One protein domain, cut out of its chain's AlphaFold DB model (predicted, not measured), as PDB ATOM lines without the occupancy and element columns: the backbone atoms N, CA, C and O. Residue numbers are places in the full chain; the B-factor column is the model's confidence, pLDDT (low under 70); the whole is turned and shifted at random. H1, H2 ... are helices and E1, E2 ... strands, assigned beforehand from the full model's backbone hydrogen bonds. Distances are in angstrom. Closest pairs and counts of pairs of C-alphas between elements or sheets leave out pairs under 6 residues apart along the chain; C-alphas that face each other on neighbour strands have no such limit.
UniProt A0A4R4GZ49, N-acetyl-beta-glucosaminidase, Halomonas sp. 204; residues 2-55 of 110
ATOM      1  N   LEU A   2      41.578  35.935 -33.011       98.31
ATOM      2  CA  LEU A   2      41.296  34.509 -33.159       98.31
ATOM      3  C   LEU A   2      40.005  34.379 -33.965       98.31
ATOM      4  O   LEU A   2      38.977  34.910 -33.554       98.31
ATOM      5  N   GLU A   3      40.062  33.694 -35.097       98.31
ATOM      6  CA  GLU A   3      38.917  33.456 -35.972       98.31
ATOM      7  C   GLU A   3      38.725  31.951 -36.160       98.31
ATOM      8  O   GLU A   3      39.665  31.235 -36.502       98.31
ATOM      9  N   VAL A   4      37.511  31.477 -35.903       97.81
ATOM     10  CA  VAL A   4      37.080  30.093 -36.088       97.81
ATOM     11  C   VAL A   4      35.999  30.110 -37.161       97.81
ATOM     12  O   VAL A   4      34.916  30.655 -36.931       97.81
ATOM     13  N   SER A   5      36.301  29.534 -38.321       95.88
ATOM     14  CA  SER A   5      35.339  29.250 -39.388       95.88
ATOM     15  C   SER A   5      35.009  27.755 -39.422       95.88
ATOM     16  O   SER A   5      35.506  26.973 -38.611       95.88
ATOM     17  N   GLU A   6      34.147  27.354 -40.356       94.00
ATOM     18  CA  GLU A   6      33.724  25.956 -40.514       94.00
ATOM     19  C   GLU A   6      34.886  25.019 -40.888       94.00
ATOM     20  O   GLU A   6      34.877  23.842 -40.531       94.00
ATOM     21  N   ASP A   7      35.891  25.545 -41.589       93.94
ATOM     22  CA  ASP A   7      36.989  24.803 -42.208       93.94
ATOM     23  C   ASP A   7      38.362  25.056 -41.562       93.94
ATOM     24  O   ASP A   7      39.266  24.229 -41.706       93.94
ATOM     25  N   LYS A   8      38.549  26.179 -40.854       95.88
ATOM     26  CA  LYS A   8      39.852  26.555 -40.286       95.88
ATOM     27  C   LYS A   8      39.755  27.381 -39.007       95.88
ATOM     28  O   LYS A   8      38.792  28.094 -38.742       95.88
ATOM     29  N   ILE A   9      40.841  27.337 -38.241       97.44
ATOM     30  CA  ILE A   9      41.093  28.234 -37.113       97.44
ATOM     31  C   ILE A   9      42.313  29.080 -37.460       97.44
ATOM     32  O   ILE A   9      43.384  28.542 -37.734       97.44
ATOM     33  N   THR A  10      42.152  30.400 -37.455       98.19
ATOM     34  CA  THR A  10      43.204  31.362 -37.800       98.19
ATOM     35  C   THR A  10      43.537  32.226 -36.590       98.19
ATOM     36  O   THR A  10      42.665  32.869 -36.003       98.19
ATOM     37  N   ILE A  11      44.818  32.263 -36.219       98.38
ATOM     38  CA  ILE A  11      45.355  33.189 -35.220       98.38
ATOM     39  C   ILE A  11      46.217  34.218 -35.945       98.38
ATOM     40  O   ILE A  11      47.227  33.870 -36.551       98.38
ATOM     41  N   SER A  12      45.838  35.487 -35.824       98.25
ATOM     42  CA  SER A  12      46.593  36.625 -36.351       98.25
ATOM     43  C   SER A  12      47.028  37.513 -35.192       98.25
ATOM     44  O   SER A  12      46.186  38.010 -34.435       98.25
ATOM     45  N   ALA A  13      48.331  37.723 -35.035       97.94
ATOM     46  CA  ALA A  13      48.899  38.537 -33.968       97.94
ATOM     47  C   ALA A  13      50.068  39.378 -34.485       97.94
ATOM     48  O   ALA A  13      50.785  38.967 -35.390       97.94
ATOM     49  N   SER A  14      50.281  40.543 -33.875       96.94
ATOM     50  CA  SER A  14      51.411  41.433 -34.178       96.94
ATOM     51  C   SER A  14      52.721  41.017 -33.497       96.94
ATOM     52  O   SER A  14      53.748  41.655 -33.699       96.94
ATOM     53  N   SER A  15      52.687  39.989 -32.643       97.25
ATOM     54  CA  SER A  15      53.846  39.478 -31.908       97.25
ATOM     55  C   SER A  15      53.624  38.041 -31.448       97.25
ATOM     56  O   SER A  15      52.480  37.609 -31.264       97.25
ATOM     57  N   ASP A  16      54.719  37.349 -31.136       97.69
ATOM     58  CA  ASP A  16      54.697  35.988 -30.588       97.69
ATOM     59  C   ASP A  16      53.924  35.907 -29.264       97.69
ATOM     60  O   ASP A  16      53.163  34.970 -29.036       97.69
ATOM     61  N   LYS A  17      54.038  36.933 -28.404       96.56
ATOM     62  CA  LYS A  17      53.263  37.024 -27.152       96.56
ATOM     63  C   LYS A  17      51.760  37.102 -27.425       96.56
ATOM     64  O   LYS A  17      50.975  36.451 -26.742       96.56
ATOM     65  N   GLY A  18      51.356  37.879 -28.433       97.69
ATOM     66  CA  GLY A  18      49.957  37.966 -28.853       97.69
ATOM     67  C   GLY A  18      49.434  36.636 -29.397       97.69
ATOM     68  O   GLY A  18      48.334  36.222 -29.032       97.69
ATOM     69  N   ALA A  19      50.240  35.938 -30.203       98.19
ATOM     70  CA  ALA A  19      49.899  34.609 -30.710       98.19
ATOM     71  C   ALA A  19      49.749  33.600 -29.559       98.19
ATOM     72  O   ALA A  19      48.749  32.886 -29.492       98.19
ATOM     73  N   PHE A  20      50.679  33.610 -28.599       98.25
ATOM     74  CA  PHE A  20      50.613  32.777 -27.401       98.25
ATOM     75  C   PHE A  20      49.319  33.006 -26.607       98.25
ATOM     76  O   PHE A  20      48.642  32.045 -26.243       98.25
ATOM     77  N   TYR A  21      48.923  34.262 -26.370       98.31
ATOM     78  CA  TYR A  21      47.673  34.565 -25.667       98.31
ATOM     79  C   TYR A  21      46.424  34.162 -26.455       98.31
ATOM     80  O   TYR A  21      45.464  33.677 -25.854       98.31
ATOM     81  N   ALA A  22      46.433  34.295 -27.782       98.12
ATOM     82  CA  ALA A  22      45.339  33.811 -28.620       98.12
ATOM     83  C   ALA A  22      45.173  32.284 -28.516       98.12
ATOM     84  O   ALA A  22      44.042  31.804 -28.439       98.12
ATOM     85  N   VAL A  23      46.275  31.529 -28.412       97.38
ATOM     86  CA  VAL A  23      46.229  30.083 -28.134       97.38
ATOM     87  C   VAL A  23      45.593  29.798 -26.771       97.38
ATOM     88  O   VAL A  23      44.801  28.868 -26.667       97.38
ATOM     89  N   GLN A  24      45.851  30.609 -25.739       97.75
ATOM     90  CA  GLN A  24      45.173  30.434 -24.444       97.75
ATOM     91  C   GLN A  24      43.658  30.653 -24.545       97.75
ATOM     92  O   GLN A  24      42.894  29.902 -23.945       97.75
ATOM     93  N   SER A  25      43.203  31.634 -25.334       97.62
ATOM     94  CA  SER A  25      41.769  31.801 -25.622       97.62
ATOM     95  C   SER A  25      41.203  30.605 -26.387       97.62
ATOM     96  O   SER A  25      40.135  30.114 -26.035       97.62
ATOM     97  N   LEU A  26      41.925  30.098 -27.391       96.44
ATOM     98  CA  LEU A  26      41.510  28.912 -28.138       96.44
ATOM     99  C   LEU A  26      41.377  27.686 -27.226       96.44
ATOM    100  O   LEU A  26      40.365  26.999 -27.297       96.44
ATOM    101  N   ARG A  27      42.339  27.449 -26.325       95.06
ATOM    102  CA  ARG A  27      42.274  26.356 -25.338       95.06
ATOM    103  C   ARG A  27      41.007  26.408 -24.487       95.06
ATOM    104  O   ARG A  27      40.394  25.373 -24.271       95.06
ATOM    105  N   GLN A  28      40.571  27.600 -24.075       94.44
ATOM    106  CA  GLN A  28      39.334  27.778 -23.299       94.44
ATOM    107  C   GLN A  28      38.053  27.512 -24.109       94.44
ATOM    108  O   GLN A  28      37.005  27.255 -23.521       94.44
ATOM    109  N   LEU A  29      38.118  27.567 -25.443       95.00
ATOM    110  CA  LEU A  29      37.008  27.196 -26.328       95.00
ATOM    111  C   LEU A  29      36.952  25.688 -26.606       95.00
ATOM    112  O   LEU A  29      35.926  25.197 -27.079       95.00
ATOM    113  N   LEU A  30      38.044  24.960 -26.354       93.12
ATOM    114  CA  LEU A  30      38.089  23.514 -26.529       93.12
ATOM    115  C   LEU A  30      37.365  22.802 -25.372       93.12
ATOM    116  O   LEU A  30      37.299  23.314 -24.254       93.12
ATOM    117  N   PRO A  31      36.836  21.589 -25.606       91.94
ATOM    118  CA  PRO A  31      36.273  20.769 -24.540       91.94
ATOM    119  C   PRO A  31      37.288  20.501 -23.421       91.94
ATOM    120  O   PRO A  31      38.446  20.196 -23.694       91.94
ATOM    121  N   VAL A  32      36.827  20.491 -22.165       90.50
ATOM    122  CA  VAL A  32      37.667  20.276 -20.963       90.50
ATOM    123  C   VAL A  32      38.524  19.003 -21.044       90.50
ATOM    124  O   VAL A  32      39.628  18.969 -20.512       90.50
ATOM    125  N   GLY A  33      38.057  17.978 -21.767       91.12
ATOM    126  CA  GLY A  33      38.798  16.735 -22.007       91.12
ATOM    127  C   GLY A  33      40.162  16.908 -22.701       91.12
ATOM    128  O   GLY A  33      40.979  15.990 -22.667       91.12
ATOM    129  N   PHE A  34      40.419  18.054 -23.345       90.38
ATOM    130  CA  PHE A  34      41.725  18.363 -23.941       90.38
ATOM    131  C   PHE A  34      42.788  18.701 -22.889       90.38
ATOM    132  O   PHE A  34      43.962  18.437 -23.115       90.38
ATOM    133  N   GLU A  35      42.400  19.243 -21.731       90.44
ATOM    134  CA  GLU A  35      43.351  19.656 -20.687       90.44
ATOM    135  C   GLU A  35      43.868  18.473 -19.854       90.44
ATOM    136  O   GLU A  35      44.962  18.522 -19.296       90.44
ATOM    137  N   ASN A  36      43.095  17.389 -19.772       89.50
ATOM    138  CA  ASN A  36      43.435  16.184 -19.012       89.50
ATOM    139  C   ASN A  36      43.620  14.939 -19.899       89.50
ATOM    140  O   ASN A  36      43.696  13.830 -19.373       89.50
ATOM    141  N   ASN A  37      43.695  15.113 -21.223       86.88
ATOM    142  CA  ASN A  37      43.831  14.033 -22.207       86.88
ATOM    143  C   ASN A  37      42.740  12.943 -22.116       86.88
ATOM    144  O   ASN A  37      42.980  11.797 -22.492       86.88
ATOM    145  N   THR A  38      41.535  13.274 -21.634       92.19
ATOM    146  CA  THR A  38      40.401  12.329 -21.571       92.19
ATOM    147  C   THR A  38      39.384  12.524 -22.694       92.19
ATOM    148  O   THR A  38      38.330  11.883 -22.699       92.19
ATOM    149  N   PHE A  39      39.666  13.401 -23.661       90.06
ATOM    150  CA  PHE A  39      38.787  13.617 -24.804       90.06
ATOM    151  C   PHE A  39      38.693  12.358 -25.685       90.06
ATOM    152  O   PHE A  39      39.557  12.086 -26.513       90.06
ATOM    153  N   ALA A  40      37.616  11.593 -25.505       84.88
ATOM    154  CA  ALA A  40      37.376  10.330 -26.208       84.88
ATOM    155  C   ALA A  40      36.527  10.477 -27.487       84.88
ATOM    156  O   ALA A  40      36.351   9.516 -28.239       84.88
ATOM    157  N   ASN A  41      35.970  11.664 -27.747       82.81
ATOM    158  CA  ASN A  41      35.105  11.888 -28.902       82.81
ATOM    159  C   ASN A  41      35.927  12.007 -30.190       82.81
ATOM    160  O   ASN A  41      36.881  12.771 -30.272       82.81
ATOM    161  N   LYS A  42      35.496  11.317 -31.251       78.31
ATOM    162  CA  LYS A  42      36.144  11.409 -32.572       78.31
ATOM    163  C   LYS A  42      35.876  12.733 -33.299       78.31
ATOM    164  O   LYS A  42      36.544  13.025 -34.284       78.31
ATOM    165  N   LYS A  43      34.874  13.502 -32.861       85.56
ATOM    166  CA  LYS A  43      34.478  14.774 -33.475       85.56
ATOM    167  C   LYS A  43      34.708  15.915 -32.495       85.56
ATOM    168  O   LYS A  43      34.084  15.953 -31.436       85.56
ATOM    169  N   LEU A  44      35.590  16.835 -32.871       86.50
ATOM    170  CA  LEU A  44      35.771  18.113 -32.197       86.50
ATOM    171  C   LEU A  44      34.763  19.113 -32.771       86.50
ATOM    172  O   LEU A  44      34.713  19.307 -33.982       86.50
ATOM    173  N   ALA A  45      33.971  19.738 -31.904       86.62
ATOM    174  CA  ALA A  45      33.095  20.841 -32.270       86.62
ATOM    175  C   ALA A  45      33.552  22.094 -31.521       86.62
ATOM    176  O   ALA A  45      33.584  22.101 -30.290       86.62
ATOM    177  N   VAL A  46      33.898  23.141 -32.266       91.00
ATOM    178  CA  VAL A  46      34.201  24.478 -31.742       91.00
ATOM    179  C   VAL A  46      33.254  25.451 -32.431       91.00
ATOM    180  O   VAL A  46      33.007  25.339 -33.631       91.00
ATOM    181  N   LYS A  47      32.673  26.383 -31.675       93.00
ATOM    182  CA  LYS A  47      31.744  27.372 -32.229       93.00
ATOM    183  C   LYS A  47      32.485  28.302 -33.194       93.00
ATOM    184  O   LYS A  47      33.518  28.848 -32.819       93.00
ATOM    185  N   CYS A  48      31.924  28.531 -34.383       97.12
ATOM    186  CA  CYS A  48      32.425  29.560 -35.296       97.12
ATOM    187  C   CYS A  48      32.267  30.945 -34.659       97.12
ATOM    188  O   CYS A  48      31.181  31.300 -34.189       97.12
ATOM    189  N   LEU A  49      33.356  31.706 -34.599       97.88
ATOM    190  CA  LEU A  49      33.412  33.000 -33.926       97.88
ATOM    191  C   LEU A  49      34.642  33.801 -34.349       97.88
ATOM    192  O   LEU A  49      35.595  33.262 -34.908       97.88
ATOM    193  N   LYS A  50      34.645  35.089 -34.007       98.19
ATOM    194  CA  LYS A  50      35.806  35.969 -34.122       98.19
ATOM    195  C   LYS A  50      36.011  36.706 -32.800       98.19
ATOM    196  O   LYS A  50      35.074  37.298 -32.273       98.19
ATOM    197  N   ILE A  51      37.232  36.662 -32.273       98.31
ATOM    198  CA  ILE A  51      37.661  37.370 -31.063       98.31
ATOM    199  C   ILE A  51      38.780  38.343 -31.431       98.31
ATOM    200  O   ILE A  51      39.842  37.951 -31.928       98.31
ATOM    201  N   GLU A  52      38.549  39.616 -31.136       98.25
ATOM    202  CA  GLU A  52      39.565  40.665 -31.106       98.25
ATOM    203  C   GLU A  52      39.877  40.942 -29.636       98.25
ATOM    204  O   GLU A  52      38.979  41.228 -28.853       98.25
ATOM    205  N   ASP A  53      41.136  40.758 -29.241       98.06
ATOM    206  CA  ASP A  53      41.549  40.775 -27.837       98.06
ATOM    207  C   ASP A  53      42.887  41.506 -27.707       98.06
ATOM    208  O   ASP A  53      43.797  41.314 -28.524       98.06
ATOM    209  N   ALA A  54      42.983  42.357 -26.691       97.12
ATOM    210  CA  ALA A  54      44.167  43.119 -26.332       97.12
ATOM    211  C   ALA A  54      44.110  43.474 -24.836       97.12
ATOM    212  O   ALA A  54      43.037  43.780 -24.311       97.12
ATOM    213  N   PRO A  55      45.247  43.465 -24.121       97.31
ATOM    214  CA  PRO A  55      45.246  43.783 -22.703       97.31
ATOM    215  C   PRO A  55      45.027  45.280 -22.470       97.31
ATOM    216  O   PRO A  55      45.713  46.109 -23.063       97.31
TER     217      PRO A  55
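This is residues 2 to 55 of the 110 residues of the protein "N-acetyl-beta-glucosaminidase" of Halomonas sp. 204 (UniProt A0A4R4GZ49). A small sheet of three short strands is covered on one face by a single helix, H1, while its other face is bare. Beyond the last residue of H1 the backbone swings out in one wide loop, residues 30 to 48, which makes much of the length and returns to the sheet at E3. The printed part has 54 residues, with three named strands and one named helix in the order E1, E2, H1, E3; the sheet runs E2, E1, E3 and is antiparallel. The class is mixed, helices and strands, though under half of the residues are in named elements. The whole is only just loose, close to compact, with a radius of gyration of the C-alphas of 12.1 A and spans of 35 by 24 by 14 A.

E1 is residues 2 to 4, 6.8 A from first to last C-alpha, and begins with C-alpha 2 at (41.296, 34.509, -33.159). E2 is residues 9 to 11, also 6.8 A. H1 is residues 16 to 29, 20.2 A long, from C-alpha 16 at (54.697, 35.988, -30.588) to C-alpha 29 at (37.008, 27.196, -26.328). E3 is residues 49 to 51, 6.7 A, and ends with C-alpha 51 at (37.661, 37.370, -31.063).

E1 is the inner strand, and E2 and E3 are the edge strands. E1 and E2 form a hairpin, with 170 degrees between their directions; N 3 and O 10 are within hydrogen-bond range at 2.9 A, and N 10 and O 3 at 2.8 A. E1 and E3 are antiparallel at 179 degrees, with N 4 and O 49 within hydrogen-bond range at 2.8 A and N 49 and O 4 at 3.0 A. E2 and E3 are apart. H1 is on the sheet, at a height over the sheet of 7.5 A, in two layers, a helix on one face of a sheet. It lies over E1 and runs only just slantwise to the strands, at 32 degrees to E1 on the local plane. The closest C-alphas of E1 and H1 are those of Leu 2 and Ala 22, 6.1 A apart; those of E2 and H1 are Ile 11 and Ala 19, 6.6 A apart. E2, H1 and E3 form a split strand-helix-strand unit, two strands that run the same way with E1 between them, and its crossover is left-handed. In H1 every O i to N i+4 pair is within hydrogen-bond range.

The two C-alphas farthest apart, those of Lys 42 and Pro 55, are 35.0 A from each other. The printed part has no cut. The links from E1 to E2 and from E2 to H1 are tight, and the link from H1 to E3, 19 residues, is long. The mean pLDDT of the printed part is 94.3, and no printed residue is under 70.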